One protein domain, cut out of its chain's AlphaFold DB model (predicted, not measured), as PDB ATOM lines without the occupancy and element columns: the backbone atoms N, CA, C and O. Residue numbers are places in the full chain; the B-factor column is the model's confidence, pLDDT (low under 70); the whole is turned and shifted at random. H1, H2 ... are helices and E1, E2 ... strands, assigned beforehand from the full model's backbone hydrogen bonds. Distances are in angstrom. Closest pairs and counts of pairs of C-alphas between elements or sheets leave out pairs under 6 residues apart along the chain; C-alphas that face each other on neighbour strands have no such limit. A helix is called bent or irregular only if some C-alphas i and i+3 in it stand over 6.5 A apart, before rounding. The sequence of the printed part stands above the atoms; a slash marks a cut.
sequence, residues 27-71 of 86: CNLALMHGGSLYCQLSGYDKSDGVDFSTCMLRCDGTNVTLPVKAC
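This is residues 27 to 71 of the 86 residues of the protein "Putative ixodes 10 kDa peptide protein" of Ixodes ricinus (UniProt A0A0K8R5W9). A small antiparallel sheet of three short strands is covered on one face by a single helix, H1, which lies slantwise over E1 and E2, while the other face of the sheet is bare. The three strands form two hairpins in a row, and residues 66 to 71 make a tail after E3. The printed part has 45 residues with one named helix and three named strands, along the chain H1, E1, E2, E3; the sheet order is E1, E2, E3, and the class is mixed, helices and strands. The whole is compact, with a radius of gyration of the C-alphas of 9.2 A, and rounded, spanning 22 by 17 by 16 A.

The sheet is made of E1, residues 47 to 51, E2, residues 56 to 59, and E3, residues 62 to 65. It is a meander, each strand the antiparallel neighbour of the one before, with E2 as the inner strand and E1 and E3 as edge strands. E1 and E2 form a hairpin at 169 degrees between their directions; N 48 and O 58, 2.8 A apart, and N 58 and O 49, 2.8 A apart, are within hydrogen-bond range. E2 and E3 form a hairpin at 143 degrees, with N 57 and O 64 at 2.8 A and N 64 and O 57 at 2.7 A within that range. H1, residues 27 to 41, is on the sheet at a height over the sheet of 8.0 A, an arrangement of two layers, with the helix on one face. It lies over E1 and E2 and runs slantwise to the strands, at 49 degrees to E1 on the local plane. The closest C-alphas of H1 and E1 are those of Ser 36 and Ser 47, 4.9 A apart. Those of H1 and E2 are Cys 39 and Cys 59, 5.4 A apart. H1 and E3 are near each other, with 5 pairs of C-alphas within 10 A. In H1 every O i to N i+4 pair is within hydrogen-bond range.

E1 measures 11.1 A from first to last C-alpha, E2 9.4 A and E3 9.8 A. E3 ends at C-alpha 65, at (-22.417, -32.152, 44.800). H1 is 20.1 A long and is not bent; it begins at C-alpha 27, at (-8.324, -30.613, 34.574), and ends at C-alpha 41, at (-28.221, -28.877, 32.769).

The two C-alphas farthest apart, those of Gly 43 and Ser 53, are 24.2 A apart. The printed part has no cut, and the links H1 to E1, E1 to E2 and E2 to E3 are tight. The mean pLDDT of the printed part is 70.3; residues 27 to 33, 46, 49 to 55 and 66 to 71 of this model are under 70.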
ATOM      1  N   CYS A  27      -7.222 -30.017  33.854       61.44
ATOM      2  CA  CYS A  27      -8.324 -30.613  34.574       61.44
ATOM      3  C   CYS A  27      -9.167 -29.592  35.342       61.44
ATOM      4  O   CYS A  27     -10.392 -29.672  35.336       61.44
ATOM      5  N   ASN A  28      -8.538 -28.562  35.906       58.81
ATOM      6  CA  ASN A  28      -9.243 -27.428  36.499       58.81
ATOM      7  C   ASN A  28     -10.062 -26.675  35.433       58.81
ATOM      8  O   ASN A  28     -11.240 -26.387  35.633       58.81
ATOM      9  N   LEU A  29      -9.475 -26.426  34.257       63.81
ATOM     10  CA  LEU A  29     -10.180 -25.759  33.161       63.81
ATOM     11  C   LEU A  29     -11.374 -26.591  32.664       63.81
ATOM     12  O   LEU A  29     -12.472 -26.060  32.509       63.81
ATOM     13  N   ALA A  30     -11.175 -27.895  32.451       64.81
ATOM     14  CA  ALA A  30     -12.223 -28.816  32.028       64.81
ATOM     15  C   ALA A  30     -13.337 -28.936  33.073       64.81
ATOM     16  O   ALA A  30     -14.509 -28.973  32.709       64.81
ATOM     17  N   LEU A  31     -12.994 -28.936  34.362       67.06
ATOM     18  CA  LEU A  31     -13.966 -28.990  35.445       67.06
ATOM     19  C   LEU A  31     -14.731 -27.676  35.615       67.06
ATOM     20  O   LEU A  31     -15.926 -27.708  35.867       67.06
ATOM     21  N   MET A  32     -14.091 -26.521  35.428       66.88
ATOM     22  CA  MET A  32     -14.783 -25.227  35.397       66.88
ATOM     23  C   MET A  32     -15.767 -25.159  34.224       66.88
ATOM     24  O   MET A  32     -16.915 -24.744  34.384       66.88
ATOM     25  N   HIS A  33     -15.348 -25.634  33.048       69.94
ATOM     26  CA  HIS A  33     -16.200 -25.688  31.860       69.94
ATOM     27  C   HIS A  33     -17.343 -26.706  32.018       69.94
ATOM     28  O   HIS A  33     -18.496 -26.415  31.699       69.94
ATOM     29  N   GLY A  34     -17.033 -27.890  32.552       72.62
ATOM     30  CA  GLY A  34     -17.990 -28.952  32.845       72.62
ATOM     31  C   GLY A  34     -18.947 -28.580  33.975       72.62
ATOM     32  O   GLY A  34     -20.124 -28.908  33.906       72.62
ATOM     33  N   GLY A  35     -18.474 -27.829  34.965       73.38
ATOM     34  CA  GLY A  35     -19.274 -27.283  36.048       73.38
ATOM     35  C   GLY A  35     -20.292 -26.271  35.534       73.38
ATOM     36  O   GLY A  35     -21.486 -26.433  35.755       73.38
ATOM     37  N   SER A  36     -19.859 -25.286  34.747       74.69
ATOM     38  CA  SER A  36     -20.785 -24.338  34.110       74.69
ATOM     39  C   SER A  36     -21.871 -25.052  33.287       74.69
ATOM     40  O   SER A  36     -23.061 -24.772  33.440       74.69
ATOM     41  N   LEU A  37     -21.485 -26.067  32.503       77.62
ATOM     42  CA  LEU A  37     -22.428 -26.890  31.742       77.62
ATOM     43  C   LEU A  37     -23.375 -27.698  32.648       77.62
ATOM     44  O   LEU A  37     -24.567 -27.797  32.373       77.62
ATOM     45  N   TYR A  38     -22.865 -28.263  33.740       75.69
ATOM     46  CA  TYR A  38     -23.653 -29.033  34.700       75.69
ATOM     47  C   TYR A  38     -24.669 -28.162  35.454       75.69
ATOM     48  O   TYR A  38     -25.807 -28.590  35.660       75.69
ATOM     49  N   CYS A  39     -24.303 -26.924  35.804       77.19
ATOM     50  CA  CYS A  39     -25.235 -25.937  36.346       77.19
ATOM     51  C   CYS A  39     -26.367 -25.651  35.351       77.19
ATOM     52  O   CYS A  39     -27.532 -25.739  35.733       77.19
ATOM     53  N   GLN A  40     -26.044 -25.423  34.071       81.56
ATOM     54  CA  GLN A  40     -27.054 -25.221  33.024       81.56
ATOM     55  C   GLN A  40     -27.979 -26.426  32.857       81.56
ATOM     56  O   GLN A  40     -29.196 -26.265  32.804       81.56
ATOM     57  N   LEU A  41     -27.429 -27.644  32.838       79.88
ATOM     58  CA  LEU A  41     -28.221 -28.877  32.769       79.88
ATOM     59  C   LEU A  41     -29.126 -29.069  33.993       79.88
ATOM     60  O   LEU A  41     -30.191 -29.671  33.880       79.88
ATOM     61  N   SER A  42     -28.715 -28.544  35.147       75.88
ATOM     62  CA  SER A  42     -29.502 -28.559  36.382       75.88
ATOM     63  C   SER A  42     -30.529 -27.418  36.458       75.88
ATOM     64  O   SER A  42     -31.302 -27.366  37.412       75.88
ATOM     65  N   GLY A  43     -30.571 -26.528  35.457       82.00
ATOM     66  CA  GLY A  43     -31.520 -25.414  35.367       82.00
ATOM     67  C   GLY A  43     -31.014 -24.076  35.919       82.00
ATOM     68  O   GLY A  43     -31.828 -23.185  36.140       82.00
ATOM     69  N   TYR A  44     -29.706 -23.926  36.143       80.56
ATOM     70  CA  TYR A  44     -29.080 -22.690  36.626       80.56
ATOM     71  C   TYR A  44     -28.328 -21.961  35.503       80.56
ATOM     72  O   TYR A  44     -27.587 -22.580  34.747       80.56
ATOM     73  N   ASP A  45     -28.437 -20.634  35.436       72.56
ATOM     74  CA  ASP A  45     -27.800 -19.823  34.383       72.56
ATOM     75  C   ASP A  45     -26.266 -19.764  34.471       72.56
ATOM     76  O   ASP A  45     -25.581 -19.588  33.460       72.56
ATOM     77  N   LYS A  46     -25.702 -19.889  35.678       68.62
ATOM     78  CA  LYS A  46     -24.272 -19.667  35.931       68.62
ATOM     79  C   LYS A  46     -23.723 -20.552  37.044       68.62
ATOM     80  O   LYS A  46     -24.394 -20.824  38.040       68.62
ATOM     81  N   SER A  47     -22.459 -20.936  36.899       74.06
ATOM     82  CA  SER A  47     -21.635 -21.438  37.997       74.06
ATOM     83  C   SER A  47     -20.946 -20.265  38.700       74.06
ATOM     84  O   SER A  47     -20.231 -19.503  38.052       74.06
ATOM     85  N   ASP A  48     -21.120 -20.137  40.013       70.25
ATOM     86  CA  ASP A  48     -20.388 -19.178  40.856       70.25
ATOM     87  C   ASP A  48     -18.958 -19.645  41.165       70.25
ATOM     88  O   ASP A  48     -18.109 -18.846  41.551       70.25
ATOM     89  N   GLY A  49     -18.675 -20.936  40.988       65.56
ATOM     90  CA  GLY A  49     -17.351 -21.510  41.193       65.56
ATOM     91  C   GLY A  49     -17.420 -22.980  41.577       65.56
ATOM     92  O   GLY A  49     -18.501 -23.533  41.777       65.56
ATOM     93  N   VAL A  50     -16.259 -23.617  41.678       68.44
ATOM     94  CA  VAL A  50     -16.139 -24.995  42.153       68.44
ATOM     95  C   VAL A  50     -15.205 -25.035  43.357       68.44
ATOM     96  O   VAL A  50     -14.088 -24.516  43.316       68.44
ATOM     97  N   ASP A  51     -15.675 -25.632  44.445       66.94
ATOM     98  CA  ASP A  51     -14.880 -25.903  45.633       66.94
ATOM     99  C   ASP A  51     -14.151 -27.234  45.436       66.94
ATOM    100  O   ASP A  51     -14.725 -28.312  45.601       66.94
ATOM    101  N   PHE A  52     -12.868 -27.170  45.073       61.88
ATOM    102  CA  PHE A  52     -12.059 -28.365  44.798       61.88
ATOM    103  C   PHE A  52     -11.895 -29.265  46.025       61.88
ATOM    104  O   PHE A  52     -11.896 -30.485  45.915       61.88
ATOM    105  N   SER A  53     -11.810 -28.675  47.211       59.75
ATOM    106  CA  SER A  53     -11.618 -29.385  48.475       59.75
ATOM    107  C   SER A  53     -12.859 -30.143  48.954       59.75
ATOM    108  O   SER A  53     -12.717 -31.143  49.649       59.75
ATOM    109  N   THR A  54     -14.065 -29.694  48.598       62.97
ATOM    110  CA  THR A  54     -15.335 -30.339  48.994       62.97
ATOM    111  C   THR A  54     -16.072 -30.976  47.824       62.97
ATOM    112  O   THR A  54     -17.125 -31.589  48.004       62.97
ATOM    113  N   CYS A  55     -15.536 -30.812  46.617       69.31
ATOM    114  CA  CYS A  55     -16.145 -31.251  45.379       69.31
ATOM    115  C   CYS A  55     -17.593 -30.796  45.197       69.31
ATOM    116  O   CYS A  55     -18.472 -31.528  44.726       69.31
ATOM    117  N   MET A  56     -17.833 -29.561  45.621       71.88
ATOM    118  CA  MET A  56     -19.110 -28.894  45.476       71.88
ATOM    119  C   MET A  56     -18.995 -27.880  44.358       71.88
ATOM    120  O   MET A  56     -18.095 -27.047  44.332       71.88
ATOM    121  N   LEU A  57     -19.927 -27.950  43.424       76.56
ATOM    122  CA  LEU A  57     -20.088 -26.936  42.411       76.56
ATOM    123  C   LEU A  57     -21.134 -25.944  42.887       76.56
ATOM    124  O   LEU A  57     -22.255 -26.329  43.209       76.56
ATOM    125  N   ARG A  58     -20.797 -24.664  42.911       75.75
ATOM    126  CA  ARG A  58     -21.751 -23.618  43.241       75.75
ATOM    127  C   ARG A  58     -22.430 -23.142  41.961       75.75
ATOM    128  O   ARG A  58     -21.774 -22.595  41.078       75.75
ATOM    129  N   CYS A  59     -23.734 -23.355  41.868       81.19
ATOM    130  CA  CYS A  59     -24.606 -22.927  40.781       81.19
ATOM    131  C   CYS A  59     -25.591 -21.881  41.309       81.19
ATOM    132  O   CYS A  59     -26.439 -22.215  42.133       81.19
ATOM    133  N   ASP A  60     -25.463 -20.629  40.870       80.62
ATOM    134  CA  ASP A  60     -26.299 -19.489  41.288       80.62
ATOM    135  C   ASP A  60     -26.589 -19.453  42.808       80.62
ATOM    136  O   ASP A  60     -27.727 -19.439  43.275       80.62
ATOM    137  N   GLY A  61     -25.528 -19.552  43.612       77.38
ATOM    138  CA  GLY A  61     -25.603 -19.592  45.077       77.38
ATOM    139  C   GLY A  61     -25.986 -20.939  45.711       77.38
ATOM    140  O   GLY A  61     -25.901 -21.058  46.936       77.38
ATOM    141  N   THR A  62     -26.344 -21.956  44.922       77.06
ATOM    142  CA  THR A  62     -26.672 -23.314  45.391       77.06
ATOM    143  C   THR A  62     -25.475 -24.246  45.246       77.06
ATOM    144  O   THR A  62     -24.889 -24.342  44.176       77.06
ATOM    145  N   ASN A  63     -25.126 -24.982  46.300       73.25
ATOM    146  CA  ASN A  63     -24.067 -25.988  46.225       73.25
ATOM    147  C   ASN A  63     -24.642 -27.312  45.705       73.25
ATOM    148  O   ASN A  63     -25.483 -27.924  46.363       73.25
ATOM    149  N   VAL A  64     -24.165 -27.768  44.552       72.12
ATOM    150  CA  VAL A  64     -24.502 -29.061  43.961       72.12
ATOM    151  C   VAL A  64     -23.292 -29.984  44.060       72.12
ATOM    152  O   VAL A  64     -22.192 -29.651  43.627       72.12
ATOM    153  N   THR A  65     -23.481 -31.155  44.660       70.44
ATOM    154  CA  THR A  65     -22.417 -32.152  44.800       70.44
ATOM    155  C   THR A  65     -22.125 -32.797  43.451       70.44
ATOM    156  O   THR A  65     -23.048 -33.265  42.779       70.44
ATOM    157  N   LEU A  66     -20.849 -32.851  43.059       67.94
ATOM    158  CA  LEU A  66     -20.471 -33.573  41.850       67.94
ATOM    159  C   LEU A  66     -20.684 -35.085  42.034       67.94
ATOM    160  O   LEU A  66     -20.465 -35.626  43.121       67.94
ATOM    161  N   PRO A  67     -21.085 -35.802  40.970       60.47
ATOM    162  CA  PRO A  67     -21.202 -37.249  41.022       60.47
ATOM    163  C   PRO A  67     -19.846 -37.899  41.333       60.47
ATOM    164  O   PRO A  67     -18.807 -37.466  40.838       60.47
ATOM    165  N   VAL A  68     -19.873 -39.020  42.062       58.09
ATOM    166  CA  VAL A  68     -18.689 -39.807  42.484       58.09
ATOM    167  C   VAL A  68     -17.764 -40.177  41.311       58.09
ATOM    168  O   VAL A  68     -16.573 -40.379  41.491       58.09
ATOM    169  N   LYS A  69     -18.297 -40.227  40.085       56.75
ATOM    170  CA  LYS A  69     -17.529 -40.440  38.848       56.75
ATOM    171  C   LYS A  69     -16.520 -39.322  38.562       56.75
ATOM    172  O   LYS A  69     -15.418 -39.637  38.152       56.75
ATOM    173  N   ALA A  70     -16.911 -38.067  38.785       58.56
ATOM    174  CA  ALA A  70     -16.044 -36.894  38.657       58.56
ATOM    175  C   ALA A  70     -15.292 -36.600  39.965       58.56
ATOM    176  O   ALA A  70     -14.331 -35.838  39.980       58.56
ATOM    177  N   CYS A  71     -15.753 -37.183  41.078       63.09
ATOM    178  CA  CYS A  71     -15.175 -36.954  42.390       63.09
ATOM    179  C   CYS A  71     -15.234 -38.175  43.308       63.09
ATOM    180  O   CYS A  71     -16.080 -38.261  44.205       63.09
TER     181      CYS A  71